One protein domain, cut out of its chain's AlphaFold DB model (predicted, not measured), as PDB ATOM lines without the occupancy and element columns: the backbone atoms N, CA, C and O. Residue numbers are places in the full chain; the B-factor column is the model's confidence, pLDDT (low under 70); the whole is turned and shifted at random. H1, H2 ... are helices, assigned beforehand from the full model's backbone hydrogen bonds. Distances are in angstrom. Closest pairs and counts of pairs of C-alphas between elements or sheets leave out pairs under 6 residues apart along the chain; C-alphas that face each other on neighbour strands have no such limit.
ATOM      1  N   HIS A  16      -7.708 -60.403 -84.859       84.06
ATOM      2  CA  HIS A  16      -7.866 -60.358 -83.409       84.06
ATOM      3  C   HIS A  16      -6.959 -59.292 -82.779       84.06
ATOM      4  O   HIS A  16      -7.423 -58.483 -81.976       84.06
ATOM      5  N   LEU A  17      -5.678 -59.233 -83.167       87.56
ATOM      6  CA  LEU A  17      -4.757 -58.193 -82.703       87.56
ATOM      7  C   LEU A  17      -5.172 -56.799 -83.191       87.56
ATOM      8  O   LEU A  17      -5.105 -55.847 -82.419       87.56
ATOM      9  N   ARG A  18      -5.653 -56.661 -84.433       85.62
ATOM     10  CA  ARG A  18      -6.191 -55.396 -84.958       85.62
ATOM     11  C   ARG A  18      -7.427 -54.947 -84.186       85.62
ATOM     12  O   ARG A  18      -7.482 -53.789 -83.793       85.62
ATOM     13  N   CYS A  19      -8.381 -55.838 -83.932       82.56
ATOM     14  CA  CYS A  19      -9.573 -55.557 -83.135       82.56
ATOM     15  C   CYS A  19      -9.195 -55.162 -81.709       82.56
ATOM     16  O   CYS A  19      -9.643 -54.122 -81.237       82.56
ATOM     17  N   LYS A  20      -8.312 -55.927 -81.056       88.94
ATOM     18  CA  LYS A  20      -7.821 -55.623 -79.709       88.94
ATOM     19  C   LYS A  20      -7.159 -54.245 -79.647       88.94
ATOM     20  O   LYS A  20      -7.535 -53.431 -78.812       88.94
ATOM     21  N   ASN A  21      -6.227 -53.964 -80.554       85.56
ATOM     22  CA  ASN A  21      -5.528 -52.680 -80.591       85.56
ATOM     23  C   ASN A  21      -6.480 -51.530 -80.949       85.56
ATOM     24  O   ASN A  21      -6.368 -50.450 -80.382       85.56
ATOM     25  N   ARG A  22      -7.459 -51.754 -81.838       88.31
ATOM     26  CA  ARG A  22      -8.489 -50.758 -82.162       88.31
ATOM     27  C   ARG A  22      -9.346 -50.430 -80.943       88.31
ATOM     28  O   ARG A  22      -9.570 -49.258 -80.681       88.31
ATOM     29  N   ILE A  23      -9.797 -51.440 -80.197       80.94
ATOM     30  CA  ILE A  23     -10.578 -51.247 -78.967       80.94
ATOM     31  C   ILE A  23      -9.764 -50.454 -77.942       80.94
ATOM     32  O   ILE A  23     -10.285 -49.499 -77.383       80.94
ATOM     33  N   GLN A  24      -8.485 -50.788 -77.752       84.94
ATOM     34  CA  GLN A  24      -7.610 -50.065 -76.823       84.94
ATOM     35  C   GLN A  24      -7.420 -48.595 -77.211       84.94
ATOM     36  O   GLN A  24      -7.488 -47.720 -76.352       84.94
ATOM     37  N   VAL A  25      -7.211 -48.306 -78.500       86.31
ATOM     38  CA  VAL A  25      -7.088 -46.923 -78.988       86.31
ATOM     39  C   VAL A  25      -8.392 -46.155 -78.787       86.31
ATOM     40  O   VAL A  25      -8.355 -45.012 -78.339       86.31
ATOM     41  N   LEU A  26      -9.536 -46.781 -79.077       82.69
ATOM     42  CA  LEU A  26     -10.843 -46.167 -78.845       82.69
ATOM     43  C   LEU A  26     -11.058 -45.882 -77.357       82.69
ATOM     44  O   LEU A  26     -11.380 -44.757 -77.015       82.69
ATOM     45  N   GLN A  27     -10.797 -46.846 -76.474       82.56
ATOM     46  CA  GLN A  27     -10.889 -46.650 -75.023       82.56
ATOM     47  C   GLN A  27     -10.017 -45.482 -74.556       82.56
ATOM     48  O   GLN A  27     -10.513 -44.581 -73.897       82.56
ATOM     49  N   SER A  28      -8.756 -45.425 -74.990       85.06
ATOM     50  CA  SER A  28      -7.856 -44.324 -74.633       85.06
ATOM     51  C   SER A  28      -8.361 -42.956 -75.111       85.06
ATOM     52  O   SER A  28      -8.198 -41.961 -74.399       85.06
ATOM     53  N   HIS A  29      -8.968 -42.886 -76.298       83.50
ATOM     54  CA  HIS A  29      -9.567 -41.651 -76.799       83.50
ATOM     55  C   HIS A  29     -10.789 -41.249 -75.967       83.50
ATOM     56  O   HIS A  29     -10.887 -40.107 -75.529       83.50
ATOM     57  N   GLU A  30     -11.671 -42.205 -75.682       85.19
ATOM     58  CA  GLU A  30     -12.881 -42.000 -74.887       85.19
ATOM     59  C   GLU A  30     -12.562 -41.579 -73.442       85.19
ATOM     60  O   GLU A  30     -13.224 -40.685 -72.911       85.19
ATOM     61  N   ASP A  31     -11.522 -42.153 -72.832       87.50
ATOM     62  CA  ASP A  31     -11.024 -41.771 -71.504       87.50
ATOM     63  C   ASP A  31     -10.474 -40.341 -71.517       87.50
ATOM     64  O   ASP A  31     -10.740 -39.547 -70.614       87.50
ATOM     65  N   THR A  32      -9.749 -39.976 -72.578       89.19
ATOM     66  CA  THR A  32      -9.233 -38.612 -72.752       89.19
ATOM     67  C   THR A  32     -10.378 -37.607 -72.889       89.19
ATOM     68  O   THR A  32     -10.347 -36.552 -72.253       89.19
ATOM     69  N   THR A  33     -11.410 -37.932 -73.673       87.31
ATOM     70  CA  THR A  33     -12.619 -37.110 -73.813       87.31
ATOM     71  C   THR A  33     -13.328 -36.949 -72.472       87.31
ATOM     72  O   THR A  33     -13.581 -35.814 -72.067       87.31
ATOM     73  N   LYS A  34     -13.567 -38.047 -71.739       91.19
ATOM     74  CA  LYS A  34     -14.166 -38.022 -70.394       91.19
ATOM     75  C   LYS A  34     -13.404 -37.075 -69.466       91.19
ATOM     76  O   LYS A  34     -13.992 -36.156 -68.907       91.19
ATOM     77  N   GLN A  35     -12.086 -37.238 -69.362       92.19
ATOM     78  CA  GLN A  35     -11.255 -36.407 -68.486       92.19
ATOM     79  C   GLN A  35     -11.266 -34.923 -68.880       92.19
ATOM     80  O   GLN A  35     -11.230 -34.050 -68.014       92.19
ATOM     81  N   ASN A  36     -11.356 -34.606 -70.175       90.88
ATOM     82  CA  ASN A  36     -11.477 -33.221 -70.628       90.88
ATOM     83  C   ASN A  36     -12.842 -32.606 -70.285       90.88
ATOM     84  O   ASN A  36     -12.880 -31.452 -69.862       90.88
ATOM     85  N   VAL A  37     -13.940 -33.358 -70.426       91.44
ATOM     86  CA  VAL A  37     -15.280 -32.898 -70.020       91.44
ATOM     87  C   VAL A  37     -15.322 -32.644 -68.515       91.44
ATOM     88  O   VAL A  37     -15.704 -31.560 -68.083       91.44
ATOM     89  N   LEU A  38     -14.860 -33.607 -67.716       93.94
ATOM     90  CA  LEU A  38     -14.867 -33.502 -66.258       93.94
ATOM     91  C   LEU A  38     -14.017 -32.336 -65.761       93.94
ATOM     92  O   LEU A  38     -14.438 -31.631 -64.854       93.94
ATOM     93  N   ARG A  39     -12.873 -32.056 -66.398       93.19
ATOM     94  CA  ARG A  39     -12.046 -30.886 -66.061       93.19
ATOM     95  C   ARG A  39     -12.801 -29.561 -66.211       93.19
ATOM     96  O   ARG A  39     -12.503 -28.622 -65.482       93.19
ATOM     97  N   VAL A  40     -13.729 -29.472 -67.166       91.81
ATOM     98  CA  VAL A  40     -14.528 -28.260 -67.411       91.81
ATOM     99  C   VAL A  40     -15.731 -28.174 -66.474       91.81
ATOM    100  O   VAL A  40     -16.098 -27.073 -66.090       91.81
ATOM    101  N   VAL A  41     -16.339 -29.307 -66.115       94.38
ATOM    102  CA  VAL A  41     -17.566 -29.338 -65.299       94.38
ATOM    103  C   VAL A  41     -17.279 -29.347 -63.797       94.38
ATOM    104  O   VAL A  41     -17.990 -28.683 -63.056       94.38
ATOM    105  N   ALA A  42     -16.234 -30.043 -63.342       95.00
ATOM    106  CA  ALA A  42     -15.921 -30.209 -61.920       95.00
ATOM    107  C   ALA A  42     -15.781 -28.896 -61.121       95.00
ATOM    108  O   ALA A  42     -16.189 -28.889 -59.967       95.00
ATOM    109  N   PRO A  43     -15.247 -27.783 -61.668       95.81
ATOM    110  CA  PRO A  43     -15.192 -26.517 -60.933       95.81
ATOM    111  C   PRO A  43     -16.559 -25.865 -60.680       95.81
ATOM    112  O   PRO A  43     -16.660 -25.026 -59.789       95.81
ATOM    113  N   ASP A  44     -17.577 -26.218 -61.472       93.00
ATOM    114  CA  ASP A  44     -18.904 -25.589 -61.461       93.00
ATOM    115  C   ASP A  44     -19.937 -26.393 -60.647       93.00
ATOM    116  O   ASP A  44     -21.091 -25.976 -60.555       93.00
ATOM    117  N   VAL A  45     -19.556 -27.554 -60.099       96.06
ATOM    118  CA  VAL A  45     -20.444 -28.456 -59.349       96.06
ATOM    119  C   VAL A  45     -19.780 -28.953 -58.069       96.06
ATOM    120  O   VAL A  45     -18.558 -29.033 -57.975       96.06
ATOM    121  N   SER A  46     -20.592 -29.345 -57.094       95.50
ATOM    122  CA  SER A  46     -20.150 -29.748 -55.755       95.50
ATOM    123  C   SER A  46     -20.000 -31.268 -55.578       95.50
ATOM    124  O   SER A  46     -19.708 -31.739 -54.480       95.50
ATOM    125  N   PHE A  47     -20.178 -32.055 -56.645       94.19
ATOM    126  CA  PHE A  47     -20.004 -33.513 -56.619       94.19
ATOM    127  C   PHE A  47     -18.553 -33.939 -56.364       94.19
ATOM    128  O   PHE A  47     -17.598 -33.319 -56.835       94.19
ATOM    129  N   LEU A  48     -18.385 -35.080 -55.688       94.31
ATOM    130  CA  LEU A  48     -17.094 -35.761 -55.618       94.31
ATOM    131  C   LEU A  48     -16.659 -36.218 -57.017       94.31
ATOM    132  O   LEU A  48     -17.484 -36.613 -57.839       94.31
ATOM    133  N   GLN A  49     -15.346 -36.226 -57.264       93.69
ATOM    134  CA  GLN A  49     -14.768 -36.639 -58.550       93.69
ATOM    135  C   GLN A  49     -15.254 -38.033 -58.986       93.69
ATOM    136  O   GLN A  49     -15.597 -38.224 -60.148       93.69
ATOM    137  N   GLU A  50     -15.314 -38.991 -58.056       93.50
ATOM    138  CA  GLU A  50     -15.769 -40.364 -58.325       93.50
ATOM    139  C   GLU A  50     -17.242 -40.402 -58.763       93.50
ATOM    140  O   GLU A  50     -17.581 -41.029 -59.768       93.50
ATOM    141  N   ASP A  51     -18.111 -39.674 -58.057       94.81
ATOM    142  CA  ASP A  51     -19.543 -39.631 -58.359       94.81
ATOM    143  C   ASP A  51     -19.811 -38.896 -59.679       94.81
ATOM    144  O   ASP A  51     -20.670 -39.306 -60.459       94.81
ATOM    145  N   LEU A  52     -19.045 -37.841 -59.972       95.81
ATOM    146  CA  LEU A  52     -19.142 -37.107 -61.231       95.81
ATOM    147  C   LEU A  52     -18.683 -37.962 -62.423       95.81
ATOM    148  O   LEU A  52     -19.285 -37.911 -63.498       95.81
ATOM    149  N   GLU A  53     -17.642 -38.776 -62.237       94.44
ATOM    150  CA  GLU A  53     -17.178 -39.750 -63.228       94.44
ATOM    151  C   GLU A  53     -18.237 -40.809 -63.538       94.44
ATOM    152  O   GLU A  53     -18.462 -41.128 -64.709       94.44
ATOM    153  N   ASP A  54     -18.888 -41.336 -62.504       94.38
ATOM    154  CA  ASP A  54     -19.970 -42.309 -62.623       94.38
ATOM    155  C   ASP A  54     -21.226 -41.705 -63.267       94.38
ATOM    156  O   ASP A  54     -21.872 -42.339 -64.111       94.38
ATOM    157  N   LEU A  55     -21.557 -40.462 -62.906       95.25
ATOM    158  CA  LEU A  55     -22.659 -39.708 -63.494       95.25
ATOM    159  C   LEU A  55     -22.431 -39.480 -64.992       95.25
ATOM    160  O   LEU A  55     -23.350 -39.670 -65.791       95.25
ATOM    161  N   PHE A  56     -21.202 -39.135 -65.389       94.12
ATOM    162  CA  PHE A  56     -20.828 -38.996 -66.796       94.12
ATOM    163  C   PHE A  56     -20.958 -40.315 -67.560       94.12
ATOM    164  O   PHE A  56     -21.504 -40.341 -68.664       94.12
ATOM    165  N   ASP A  57     -20.503 -41.427 -66.981       91.75
ATOM    166  CA  ASP A  57     -20.606 -42.737 -67.630       91.75
ATOM    167  C   ASP A  57     -22.064 -43.160 -67.837       91.75
ATOM    168  O   ASP A  57     -22.402 -43.755 -68.863       91.75
ATOM    169  N   MET A  58     -22.944 -42.831 -66.892       90.94
ATOM    170  CA  MET A  58     -24.379 -43.063 -67.022       90.94
ATOM    171  C   MET A  58     -25.013 -42.160 -68.088       90.94
ATOM    172  O   MET A  58     -25.748 -42.657 -68.939       90.94
ATOM    173  N   PHE A  59     -24.677 -40.868 -68.103       92.19
ATOM    174  CA  PHE A  59     -25.125 -39.925 -69.133       92.19
ATOM    175  C   PHE A  59     -24.733 -40.401 -70.538       92.19
ATOM    176  O   PHE A  59     -25.556 -40.482 -71.452       92.19
ATOM    177  N   LYS A  60     -23.471 -40.800 -70.695       89.06
ATOM    178  CA  LYS A  60     -22.922 -41.337 -71.940       89.06
ATOM    179  C   LYS A  60     -23.585 -42.654 -72.342       89.06
ATOM    180  O   LYS A  60     -23.843 -42.881 -73.523       89.06
ATOM    181  N   ARG A  61     -23.885 -43.529 -71.379       86.50
ATOM    182  CA  ARG A  61     -24.636 -44.763 -71.637       86.50
ATOM    183  C   ARG A  61     -26.020 -44.452 -72.200       86.50
ATOM    184  O   ARG A  61     -26.393 -45.060 -73.199       86.50
ATOM    185  N   GLU A  62     -26.743 -43.506 -71.604       85.25
ATOM    186  CA  GLU A  62     -28.080 -43.130 -72.073       85.25
ATOM    187  C   GLU A  62     -28.039 -42.527 -73.476       85.25
ATOM    188  O   GLU A  62     -28.843 -42.912 -74.329       85.25
ATOM    189  N   HIS A  63     -27.050 -41.664 -73.746       84.25
ATOM    190  CA  HIS A  63     -26.773 -41.144 -75.086       84.25
ATOM    191  C   HIS A  63     -26.705 -42.284 -76.118       84.25
ATOM    192  O   HIS A  63     -27.388 -42.244 -77.143       84.25
ATOM    193  N   PHE A  64     -25.964 -43.354 -75.815       80.06
ATOM    194  CA  PHE A  64     -25.828 -44.497 -76.716       80.06
ATOM    195  C   PHE A  64     -27.049 -45.420 -76.783       80.06
ATOM    196  O   PHE A  64     -27.251 -46.054 -77.822       80.06
ATOM    197  N   ILE A  65     -27.860 -45.523 -75.722       70.94
ATOM    198  CA  ILE A  65     -29.035 -46.407 -75.715       70.94
ATOM    199  C   ILE A  65     -29.998 -46.035 -76.849       70.94
ATOM    200  O   ILE A  65     -30.368 -46.904 -77.641       70.94
ATOM    201  N   SER A  66     -30.315 -44.748 -77.003       62.56
ATOM    202  CA  SER A  66     -31.208 -44.284 -78.072       62.56
ATOM    203  C   SER A  66     -30.553 -44.362 -79.459       62.56
ATOM    204  O   SER A  66     -31.188 -44.790 -80.423       62.56
ATOM    205  N   CYS A  67     -29.251 -44.052 -79.571       59.16
ATOM    206  CA  CYS A  67     -28.532 -44.092 -80.851       59.16
ATOM    207  C   CYS A  67     -28.424 -45.499 -81.467       59.16
ATOM    208  O   CYS A  67     -28.352 -45.610 -82.691       59.16
ATOM    209  N   TYR A  68     -28.406 -46.559 -80.651       55.09
ATOM    210  CA  TYR A  68     -28.186 -47.930 -81.130       55.09
ATOM    211  C   TYR A  68     -29.397 -48.862 -81.002       55.09
ATOM    212  O   TYR A  68     -29.514 -49.776 -81.819       55.09
ATOM    213  N   TRP A  69     -30.286 -48.669 -80.019       55.59
ATOM    214  CA  TRP A  69     -31.292 -49.682 -79.666       55.59
ATOM    215  C   TRP A  69     -32.757 -49.280 -79.914       55.59
ATOM    216  O   TRP A  69     -33.584 -50.182 -80.013       55.59
ATOM    217  N   GLU A  70     -33.096 -47.991 -80.075       51.50
ATOM    218  CA  GLU A  70     -34.499 -47.528 -80.228       51.50
ATOM    219  C   GLU A  70     -34.940 -47.157 -81.658       51.50
ATOM    220  O   GLU A  70     -36.085 -46.771 -81.868       51.50
ATOM    221  N   GLY A  71     -34.095 -47.369 -82.668       46.50
ATOM    222  CA  GLY A  71     -34.519 -47.346 -84.072       46.50
ATOM    223  C   GLY A  71     -34.653 -45.955 -84.718       46.50
ATOM    224  O   GLY A  71     -35.566 -45.191 -84.450       46.50
ATOM    225  N   ILE A  72     -33.763 -45.706 -85.687       48.25
ATOM    226  CA  ILE A  72     -33.989 -44.960 -86.942       48.25
ATOM    227  C   ILE A  72     -34.631 -43.556 -86.806       48.25
ATOM    228  O   ILE A  72     -35.822 -43.393 -87.056       48.25
ATOM    229  N   SER A  73     -33.818 -42.507 -86.581       42.31
ATOM    230  CA  SER A  73     -34.090 -41.200 -87.231       42.31
ATOM    231  C   SER A  73     -32.937 -40.181 -87.304       42.31
ATOM    232  O   SER A  73     -32.994 -39.305 -88.155       42.31
ATOM    233  N   SER A  74     -31.858 -40.262 -86.512       44.56
ATOM    234  CA  SER A  74     -30.836 -39.179 -86.522       44.56
ATOM    235  C   SER A  74     -29.378 -39.628 -86.364       44.56
ATOM    236  O   SER A  74     -28.525 -38.866 -85.907       44.56
ATOM    237  N   LEU A  75     -29.053 -40.854 -86.790       45.81
ATOM    238  CA  LEU A  75     -27.701 -41.439 -86.703       45.81
ATOM    239  C   LEU A  75     -26.580 -40.593 -87.344       45.81
ATOM    240  O   LEU A  75     -25.410 -40.860 -87.092       45.81
ATOM    241  N   VAL A  76     -26.910 -39.595 -88.168       42.69
ATOM    242  CA  VAL A  76     -25.935 -38.802 -88.935       42.69
ATOM    243  C   VAL A  76     -25.674 -37.413 -88.332       42.69
ATOM    244  O   VAL A  76     -24.647 -36.818 -88.638       42.69
ATOM    245  N   GLU A  77     -26.519 -36.910 -87.424       48.12
ATOM    246  CA  GLU A  77     -26.351 -35.557 -86.853       48.12
ATOM    247  C   GLU A  77     -25.799 -35.531 -85.417       48.12
ATOM    248  O   GLU A  77     -25.302 -34.494 -84.980       48.12
ATOM    249  N   ARG A  78     -25.840 -36.654 -84.680       53.12
ATOM    250  CA  ARG A  78     -25.624 -36.656 -83.216       53.12
ATOM    251  C   ARG A  78     -24.233 -37.063 -82.716       53.12
ATOM    252  O   ARG A  78     -23.960 -36.866 -81.540       53.12
ATOM    253  N   HIS A  79     -23.349 -37.594 -83.562       53.25
ATOM    254  CA  HIS A  79     -21.975 -37.922 -83.158       53.25
ATOM    255  C   HIS A  79     -20.984 -37.479 -84.239       53.25
ATOM    256  O   HIS A  79     -20.599 -38.261 -85.109       53.25
ATOM    257  N   ASP A  80     -20.555 -36.218 -84.180       54.59
ATOM    258  CA  ASP A  80     -19.452 -35.705 -84.996       54.59
ATOM    259  C   ASP A  80     -18.153 -35.721 -84.167       54.59
ATOM    260  O   ASP A  80     -17.994 -34.883 -83.277       54.59
ATOM    261  N   PRO A  81     -17.198 -36.631 -84.455       58.62
ATOM    262  CA  PRO A  81     -15.911 -36.704 -83.754       58.62
ATOM    263  C   PRO A  81     -15.042 -35.448 -83.913       58.62
ATOM    264  O   PRO A  81     -13.962 -35.370 -83.334       58.62
ATOM    265  N   ARG A  82     -15.454 -34.499 -84.764       58.59
ATOM    266  CA  ARG A  82     -14.762 -33.227 -85.000       58.59
ATOM    267  C   ARG A  82     -15.241 -32.112 -84.073       58.59
ATOM    268  O   ARG A  82     -14.622 -31.049 -84.064       58.59
ATOM    269  N   ARG A  83     -16.330 -32.325 -83.328       62.97
ATOM    270  CA  ARG A  83     -16.840 -31.356 -82.352       62.97
ATOM    271  C   ARG A  83     -15.931 -31.283 -81.120       62.97
ATOM    272  O   ARG A  83     -15.221 -32.246 -80.822       62.97
ATOM    273  N   PRO A  84     -15.934 -30.152 -80.390       60.75
ATOM    274  CA  PRO A  84     -15.289 -30.062 -79.087       60.75
ATOM    275  C   PRO A  84     -15.759 -31.190 -78.161       60.75
ATOM    276  O   PRO A  84     -16.923 -31.578 -78.188       60.75
ATOM    277  N   TYR A  85     -14.866 -31.689 -77.306       61.06
ATOM    278  CA  TYR A  85     -15.124 -32.831 -76.413       61.06
ATOM    279  C   TYR A  85     -16.377 -32.664 -75.527       61.06
ATOM    280  O   TYR A  85     -17.008 -33.656 -75.178       61.06
ATOM    281  N   ALA A  86     -16.748 -31.425 -75.185       58.31
ATOM    282  CA  ALA A  86     -17.944 -31.100 -74.405       58.31
ATOM    283  C   ALA A  86     -19.261 -31.253 -75.190       58.31
ATOM    284  O   ALA A  86     -20.291 -31.547 -74.596       58.31
ATOM    285  N   GLU A  87     -19.219 -31.125 -76.516       65.00
ATOM    286  CA  GLU A  87     -20.390 -31.196 -77.399       65.00
ATOM    287  C   GLU A  87     -20.592 -32.596 -78.003       65.00
ATOM    288  O   GLU A  87     -21.529 -32.816 -78.772       65.00
ATOM    289  N   GLN A  88     -19.691 -33.539 -77.706       73.81
ATOM    290  CA  GLN A  88     -19.675 -34.856 -78.341       73.81
ATOM    291  C   GLN A  88     -20.827 -35.751 -77.866       73.81
ATOM    292  O   GLN A  88     -21.316 -36.576 -78.638       73.81
ATOM    293  N   TYR A  89     -21.278 -35.580 -76.619       82.44
ATOM    294  CA  TYR A  89     -22.398 -36.329 -76.057       82.44
ATOM    295  C   TYR A  89     -23.501 -35.367 -75.645       82.44
ATOM    296  O   TYR A  89     -23.329 -34.557 -74.733       82.44
ATOM    297  N   LYS A  90     -24.652 -35.501 -76.300       87.62
ATOM    298  CA  LYS A  90     -25.868 -34.775 -75.951       87.62
ATOM    299  C   LYS A  90     -27.048 -35.723 -75.830       87.62
ATOM    300  O   LYS A  90     -27.104 -36.726 -76.543       87.62
ATOM    301  N   ILE A  91     -27.983 -35.401 -74.954       89.56
ATOM    302  CA  ILE A  91     -29.194 -36.193 -74.736       89.56
ATOM    303  C   ILE A  91     -30.432 -35.398 -75.138       89.56
ATOM    304  O   ILE A  91     -30.489 -34.190 -74.923       89.56
ATOM    305  N   ASP A  92     -31.417 -36.070 -75.725       89.56
ATOM    306  CA  ASP A  92     -32.722 -35.465 -75.999       89.56
ATOM    307  C   ASP A  92     -33.664 -35.540 -74.785       89.56
ATOM    308  O   ASP A  92     -33.332 -36.099 -73.737       89.56
ATOM    309  N   SER A  93     -34.862 -34.968 -74.922       90.00
ATOM    310  CA  SER A  93     -35.846 -34.886 -73.835       90.00
ATOM    311  C   SER A  93     -36.241 -36.243 -73.248       90.00
ATOM    312  O   SER A  93     -36.519 -36.319 -72.051       90.00
ATOM    313  N   ARG A  94     -36.262 -37.319 -74.047       88.69
ATOM    314  CA  ARG A  94     -36.636 -38.658 -73.556       88.69
ATOM    315  C   ARG A  94     -35.517 -39.248 -72.712       88.69
ATOM    316  O   ARG A  94     -35.758 -39.736 -71.608       88.69
ATOM    317  N   GLN A  95     -34.292 -39.147 -73.218       89.69
ATOM    318  CA  GLN A  95     -33.086 -39.580 -72.519       89.69
ATOM    319  C   GLN A  95     -32.884 -38.785 -71.220       89.69
ATOM    320  O   GLN A  95     -32.571 -39.359 -70.179       89.69
ATOM    321  N   PHE A  96     -33.141 -37.474 -71.247       93.00
ATOM    322  CA  PHE A  96     -33.113 -36.636 -70.052       93.00
ATOM    323  C   PHE A  96     -34.136 -37.090 -69.013       93.00
ATOM    324  O   PHE A  96     -33.765 -37.275 -67.861       93.00
ATOM    325  N   ALA A  97     -35.395 -37.327 -69.394       91.12
ATOM    326  CA  ALA A  97     -36.421 -37.772 -68.449       91.12
ATOM    327  C   ALA A  97     -36.084 -39.125 -67.802       91.12
ATOM    328  O   ALA A  97     -36.306 -39.325 -66.606       91.12
ATOM    329  N   SER A  98     -35.499 -40.034 -68.584       89.50
ATOM    330  CA  SER A  98     -35.005 -41.324 -68.110       89.50
ATOM    331  C   SER A  98     -33.910 -41.168 -67.045       89.50
ATOM    332  O   SER A  98     -34.048 -41.671 -65.926       89.50
ATOM    333  N   LEU A  99     -32.870 -40.382 -67.344       91.62
ATOM    334  CA  LEU A  99     -31.792 -40.090 -66.398       91.62
ATOM    335  C   LEU A  99     -32.279 -39.315 -65.175       91.62
ATOM    336  O   LEU A  99     -31.927 -39.655 -64.051       91.62
ATOM    337  N   PHE A 100     -33.119 -38.301 -65.372       92.00
ATOM    338  CA  PHE A 100     -33.662 -37.475 -64.301       92.00
ATOM    339  C   PHE A 100     -34.456 -38.316 -63.297       92.00
ATOM    340  O   PHE A 100     -34.279 -38.161 -62.092       92.00
ATOM    341  N   ARG A 101     -35.258 -39.278 -63.769       90.44
ATOM    342  CA  ARG A 101     -35.968 -40.230 -62.903       90.44
ATOM    343  C   ARG A 101     -35.016 -41.089 -62.069       90.44
ATOM    344  O   ARG A 101     -35.308 -41.365 -60.907       90.44
ATOM    345  N   LEU A 102     -33.907 -41.537 -62.653       89.50
ATOM    346  CA  LEU A 102     -32.927 -42.371 -61.954       89.50
ATOM    347  C   LEU A 102     -32.109 -41.571 -60.937       89.50
ATOM    348  O   LEU A 102     -31.854 -42.060 -59.838       89.50
ATOM    349  N   CYS A 103     -31.714 -40.352 -61.298       91.69
ATOM    350  CA  CYS A 103     -30.823 -39.513 -60.505       91.69
ATOM    351  C   CYS A 103     -31.539 -38.638 -59.488       91.69
ATOM    352  O   CYS A 103     -30.904 -38.229 -58.531       91.69
ATOM    353  N   SER A 104     -32.816 -38.302 -59.676       90.44
ATOM    354  CA  SER A 104     -33.488 -37.371 -58.773       90.44
ATOM    355  C   SER A 104     -33.569 -37.952 -57.351       90.44
ATOM    356  O   SER A 104     -34.040 -39.087 -57.171       90.44
ATOM    357  N   PRO A 105     -33.151 -37.190 -56.322       89.25
ATOM    358  CA  PRO A 105     -33.340 -37.582 -54.933       89.25
ATOM    359  C   PRO A 105     -34.792 -37.374 -54.489       89.25
ATOM    360  O   PRO A 105     -35.276 -38.080 -53.611       89.25
ATOM    361  N   TRP A 106     -35.494 -36.435 -55.124       87.56
ATOM    362  CA  TRP A 106     -36.858 -36.060 -54.789       87.56
ATOM    363  C   TRP A 106     -37.885 -37.014 -55.420       87.56
ATOM    364  O   TRP A 106     -37.812 -37.263 -56.634       87.56
ATOM    365  N   PRO A 107     -38.838 -37.545 -54.628       77.81
ATOM    366  CA  PRO A 107     -39.874 -38.451 -55.103       77.81
ATOM    367  C   PRO A 107     -41.011 -37.650 -55.745       77.81
ATOM    368  O   PRO A 107     -42.068 -37.447 -55.171       77.81
ATOM    369  N   TRP A 108     -40.821 -37.191 -56.979       77.44
ATOM    370  CA  TRP A 108     -41.834 -36.391 -57.684       77.44
ATOM    371  C   TRP A 108     -43.118 -37.158 -58.057       77.44
ATOM    372  O   TRP A 108     -44.029 -36.588 -58.663       77.44
ATOM    373  N   GLY A 109     -43.193 -38.457 -57.753       78.31
ATOM    374  CA  GLY A 109     -44.344 -39.310 -58.034       78.31
ATOM    375  C   GLY A 109     -44.786 -39.240 -59.499       78.31
ATOM    376  O   GLY A 109     -43.966 -39.284 -60.423       78.31
ATOM    377  N   SER A 110     -46.093 -39.082 -59.716       74.50
ATOM    378  CA  SER A 110     -46.694 -38.936 -61.048       74.50
ATOM    379  C   SER A 110     -46.248 -37.679 -61.802       74.50
ATOM    380  O   SER A 110     -46.346 -37.652 -63.024       74.50
ATOM    381  N   HIS A 111     -45.721 -36.661 -61.114       80.94
ATOM    382  CA  HIS A 111     -45.250 -35.421 -61.740       80.94
ATOM    383  C   HIS A 111     -43.816 -35.518 -62.281       80.94
ATOM    384  O   HIS A 111     -43.358 -34.585 -62.937       80.94
ATOM    385  N   THR A 112     -43.105 -36.632 -62.053       85.69
ATOM    386  CA  THR A 112     -41.705 -36.797 -62.490       85.69
ATOM    387  C   THR A 112     -41.521 -36.520 -63.985       85.69
ATOM    388  O   THR A 112     -40.563 -35.856 -64.366       85.69
ATOM    389  N   GLU A 113     -42.424 -37.016 -64.835       86.50
ATOM    390  CA  GLU A 113     -42.316 -36.858 -66.295       86.50
ATOM    391  C   GLU A 113     -42.544 -35.406 -66.725       86.50
ATOM    392  O   GLU A 113     -41.723 -34.838 -67.441       86.50
ATOM    393  N   VAL A 114     -43.599 -34.774 -66.206       88.81
ATOM    394  CA  VAL A 114     -43.936 -33.374 -66.511       88.81
ATOM    395  C   VAL A 114     -42.827 -32.430 -66.046       88.81
ATOM    396  O   VAL A 114     -42.426 -31.520 -66.771       88.81
ATOM    397  N   LEU A 115     -42.283 -32.650 -64.846       91.00
ATOM    398  CA  LEU A 115     -41.186 -31.834 -64.331       91.00
ATOM    399  C   LEU A 115     -39.886 -32.075 -65.092       91.00
ATOM    400  O   LEU A 115     -39.147 -31.120 -65.301       91.00
ATOM    401  N   ALA A 116     -39.621 -33.298 -65.556       92.88
ATOM    402  CA  ALA A 116     -38.461 -33.565 -66.400       92.88
ATOM    403  C   ALA A 116     -38.531 -32.795 -67.729       92.88
ATOM    404  O   ALA A 116     -37.530 -32.217 -68.141       92.88
ATOM    405  N   GLU A 117     -39.701 -32.721 -68.370       92.06
ATOM    406  CA  GLU A 117     -39.886 -31.918 -69.588       92.06
ATOM    407  C   GLU A 117     -39.700 -30.419 -69.329       92.06
ATOM    408  O   GLU A 117     -39.020 -29.726 -70.087       92.06
ATOM    409  N   ARG A 118     -40.261 -29.903 -68.230       93.62
ATOM    410  CA  ARG A 118     -40.082 -28.498 -67.832       93.62
ATOM    411  C   ARG A 118     -38.619 -28.181 -67.523       93.62
ATOM    412  O   ARG A 118     -38.116 -27.150 -67.962       93.62
ATOM    413  N   MET A 119     -37.927 -29.075 -66.814       95.06
ATOM    414  CA  MET A 119     -36.493 -28.966 -66.535       95.06
ATOM    415  C   MET A 119     -35.688 -28.967 -67.830       95.06
ATOM    416  O   MET A 119     -34.811 -28.127 -67.998       95.06
ATOM    417  N   PHE A 120     -36.033 -29.844 -68.776       94.75
ATOM    418  CA  PHE A 120     -35.389 -29.890 -70.080       94.75
ATOM    419  C   PHE A 120     -35.475 -28.538 -70.805       94.75
ATOM    420  O   PHE A 120     -34.457 -28.014 -71.246       94.75
ATOM    421  N   ARG A 121     -36.668 -27.926 -70.852       93.50
ATOM    422  CA  ARG A 121     -36.890 -26.610 -71.487       93.50
ATOM    423  C   ARG A 121     -36.087 -25.477 -70.843       93.50
ATOM    424  O   ARG A 121     -35.721 -24.536 -71.535       93.50
ATOM    425  N   ILE A 122     -35.845 -25.532 -69.530       93.44
ATOM    426  CA  ILE A 122     -35.019 -24.530 -68.835       93.44
ATOM    427  C   ILE A 122     -33.541 -24.704 -69.183       93.44
ATOM    428  O   ILE A 122     -32.829 -23.714 -69.309       93.44
ATOM    429  N   LEU A 123     -33.080 -25.950 -69.297       93.44
ATOM    430  CA  LEU A 123     -31.674 -26.271 -69.542       93.44
ATOM    431  C   LEU A 123     -31.270 -26.115 -71.017       93.44
ATOM    432  O   LEU A 123     -30.100 -25.852 -71.292       93.44
ATOM    433  N   ASP A 124     -32.214 -26.267 -71.946       92.00
ATOM    434  CA  ASP A 124     -32.040 -26.054 -73.389       92.00
ATOM    435  C   ASP A 124     -32.128 -24.557 -73.753       92.00
ATOM    436  O   ASP A 124     -33.039 -24.096 -74.444       92.00
ATOM    437  N   GLU A 125     -31.183 -23.760 -73.241       86.94
ATOM    438  CA  GLU A 125     -31.145 -22.304 -73.462       86.94
ATOM    439  C   GLU A 125     -30.973 -21.929 -74.947       86.94
ATOM    440  O   GLU A 125     -31.448 -20.882 -75.395       86.94
ATOM    441  N   ASN A 126     -30.285 -22.777 -75.712       87.88
ATOM    442  CA  ASN A 126     -30.012 -22.617 -77.139       87.88
ATOM    443  C   ASN A 126     -31.110 -23.194 -78.046       87.88
ATOM    444  O   ASN A 126     -31.042 -22.976 -79.258       87.88
ATOM    445  N   GLN A 127     -32.120 -23.862 -77.478       86.75
ATOM    446  CA  GLN A 127     -33.276 -24.426 -78.181       86.75
ATOM    447  C   GLN A 127     -32.886 -25.416 -79.292       86.75
ATOM    448  O   GLN A 127     -33.547 -25.483 -80.333       86.75
ATOM    449  N   ASP A 128     -31.799 -26.172 -79.097       87.69
ATOM    450  CA  ASP A 128     -31.355 -27.206 -80.042       87.69
ATOM    451  C   ASP A 128     -31.956 -28.588 -79.733       87.69
ATOM    452  O   ASP A 128     -31.656 -29.562 -80.431       87.69
ATOM    453  N   LEU A 129     -32.852 -28.661 -78.739       89.12
ATOM    454  CA  LEU A 129     -33.507 -29.875 -78.258       89.12
ATOM    455  C   LEU A 129     -32.511 -30.923 -77.758       89.12
ATOM    456  O   LEU A 129     -32.802 -32.127 -77.789       89.12
ATOM    457  N   LEU A 130     -31.340 -30.480 -77.293       90.25
ATOM    458  CA  LEU A 130     -30.265 -31.339 -76.832       90.25
ATOM    459  C   LEU A 130     -29.564 -30.749 -75.603       90.25
ATOM    460  O   LEU A 130     -29.085 -29.625 -75.592       90.25
ATOM    461  N   ILE A 131     -29.402 -31.566 -74.566       91.69
ATOM    462  CA  ILE A 131     -28.721 -31.165 -73.333       91.69
ATOM    463  C   ILE A 131     -27.324 -31.771 -73.275       91.69
ATOM    464  O   ILE A 131     -27.135 -32.966 -73.505       91.69
ATOM    465  N   GLU A 132     -26.346 -30.937 -72.930       92.19
ATOM    466  CA  GLU A 132     -24.967 -31.339 -72.657       92.19
ATOM    467  C   GLU A 132     -24.791 -31.815 -71.210       92.19
ATOM    468  O   GLU A 132     -25.551 -31.452 -70.307       92.19
ATOM    469  N   PHE A 133     -23.730 -32.589 -70.964       94.50
ATOM    470  CA  PHE A 133     -23.432 -33.098 -69.624       94.50
ATOM    471  C   PHE A 133     -23.280 -31.978 -68.587       94.50
ATOM    472  O   PHE A 133     -23.708 -32.144 -67.449       94.50
ATOM    473  N   LYS A 134     -22.719 -30.827 -68.979       93.56
ATOM    474  CA  LYS A 134     -22.555 -29.673 -68.089       93.56
ATOM    475  C   LYS A 134     -23.894 -29.211 -67.508       93.56
ATOM    476  O   LYS A 134     -24.020 -29.103 -66.292       93.56
ATOM    477  N   SER A 135     -24.889 -28.976 -68.361       94.56
ATOM    478  CA  SER A 135     -26.212 -28.505 -67.936       94.56
ATOM    479  C   SER A 135     -26.945 -29.561 -67.106       94.56
ATOM    480  O   SER A 135     -27.585 -29.233 -66.109       94.56
ATOM    481  N   PHE A 136     -26.800 -30.841 -67.466       95.75
ATOM    482  CA  PHE A 136     -27.346 -31.950 -66.681       95.75
ATOM    483  C   PHE A 136     -26.720 -32.042 -65.277       95.75
ATOM    484  O   PHE A 136     -27.443 -32.153 -64.288       95.75
ATOM    485  N   ALA A 137     -25.392 -31.949 -65.176       96.12
ATOM    486  CA  ALA A 137     -24.674 -31.991 -63.905       96.12
ATOM    487  C   ALA A 137     -25.020 -30.787 -63.018       96.12
ATOM    488  O   ALA A 137     -25.326 -30.975 -61.847       96.12
ATOM    489  N   TRP A 138     -25.056 -29.577 -63.583       95.06
ATOM    490  CA  TRP A 138     -25.456 -28.362 -62.867       95.06
ATOM    491  C   TRP A 138     -26.872 -28.464 -62.284       95.06
ATOM    492  O   TRP A 138     -27.104 -28.138 -61.122       95.06
ATOM    493  N   CYS A 139     -27.819 -28.981 -63.071       95.62
ATOM    494  CA  CYS A 139     -29.186 -29.231 -62.624       95.62
ATOM    495  C   CYS A 139     -29.227 -30.141 -61.389       95.62
ATOM    496  O   CYS A 139     -29.898 -29.830 -60.406       95.62
ATOM    497  N   LEU A 140     -28.526 -31.277 -61.442       95.94
ATOM    498  CA  LEU A 140     -28.475 -32.200 -60.311       95.94
ATOM    499  C   LEU A 140     -27.741 -31.590 -59.118       95.94
ATOM    500  O   LEU A 140     -28.153 -31.832 -57.988       95.94
ATOM    501  N   ASP A 141     -26.712 -30.778 -59.353       96.25
ATOM    502  CA  ASP A 141     -25.961 -30.129 -58.282       96.25
ATOM    503  C   ASP A 141     -26.855 -29.222 -57.431       96.25
ATOM    504  O   ASP A 141     -26.834 -29.324 -56.210       96.25
ATOM    505  N   ILE A 142     -27.746 -28.441 -58.052       95.25
ATOM    506  CA  ILE A 142     -28.728 -27.628 -57.313       95.25
ATOM    507  C   ILE A 142     -29.647 -28.506 -56.455       95.25
ATOM    508  O   ILE A 142     -29.962 -28.162 -55.317       95.25
ATOM    509  N   ILE A 143     -30.100 -29.643 -56.984       94.50
ATOM    510  CA  ILE A 143     -31.046 -30.507 -56.268       94.50
ATOM    511  C   ILE A 143     -30.359 -31.209 -55.082       94.50
ATOM    512  O   ILE A 143     -30.961 -31.344 -54.015       94.50
ATOM    513  N   TYR A 144     -29.103 -31.633 -55.248       94.81
ATOM    514  CA  TYR A 144     -28.340 -32.362 -54.232       94.81
ATOM    515  C   TYR A 144     -27.660 -31.451 -53.204       94.81
ATOM    516  O   TYR A 144     -27.761 -31.703 -52.003       94.81
ATOM    517  N   HIS A 145     -27.000 -30.393 -53.670       94.12
ATOM    518  CA  HIS A 145     -26.101 -29.547 -52.880       94.12
ATOM    519  C   HIS A 145     -26.544 -28.087 -52.783       94.12
ATOM    520  O   HIS A 145     -25.999 -27.360 -51.959       94.12
ATOM    521  N   GLY A 146     -27.519 -27.659 -53.588       93.56
ATOM    522  CA  GLY A 146     -28.010 -26.285 -53.551       93.56
ATOM    523  C   GLY A 146     -28.679 -25.936 -52.223       93.56
ATOM    524  O   GLY A 146     -29.309 -26.782 -51.575       93.56
TER     525      GLY A 146
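Overview. This is residues 16 to 146 of the 368 residues of the protein "(mimic poison frog) hypothetical protein" of Ranitomeya imitator (mimic poison frog) (UniProt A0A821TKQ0). The arm of H1, residues 16 to 29, sticks out from a body of crossed helices. H2 lies in its middle, H3 and H5 pack on H2, and H4 packs on H3. The 131 printed residues include five named helices, H1 to H5, and no named strand: all helix, compact, radius of gyration of the C-alphas 15.6 A, spans 50 by 36 by 26 A.

Arrangement. H1, residues 16 to 44, touches H2, residues 49 to 69, at a steep tilt of 56 degrees; closest C-alphas Leu 38 and Glu 53, 7.3 A. H3, residues 93 to 103, forms a helical hairpin with H2; closest C-alphas Glu 62 and Gln 95, 6.2 A. H4, residues 109 to 123, touches H3; closest C-alphas Ala 97 and Ala 116, 5.1 A. H5, residues 133 to 145, touches H2; closest C-alphas Phe 56 and Phe 133, 7.0 A. Every O i to N i+4 pair is within hydrogen-bond range in H3 and H5, but 23 of 25 in H1, 15 of 17 in H2 and 9 of 11 in H4.

Along the chain. H1 begins at C-alpha 16 (-7.866, -60.358, -83.409) and is 42.6 A long; H2 is 29.8 A. H5 ends at C-alpha 145 (-26.101, -29.547, -52.880).

Size, cuts and confidence. The printed part has no cut. The H2 to H3 link is long; residues 66 to 87 have pLDDT under 70.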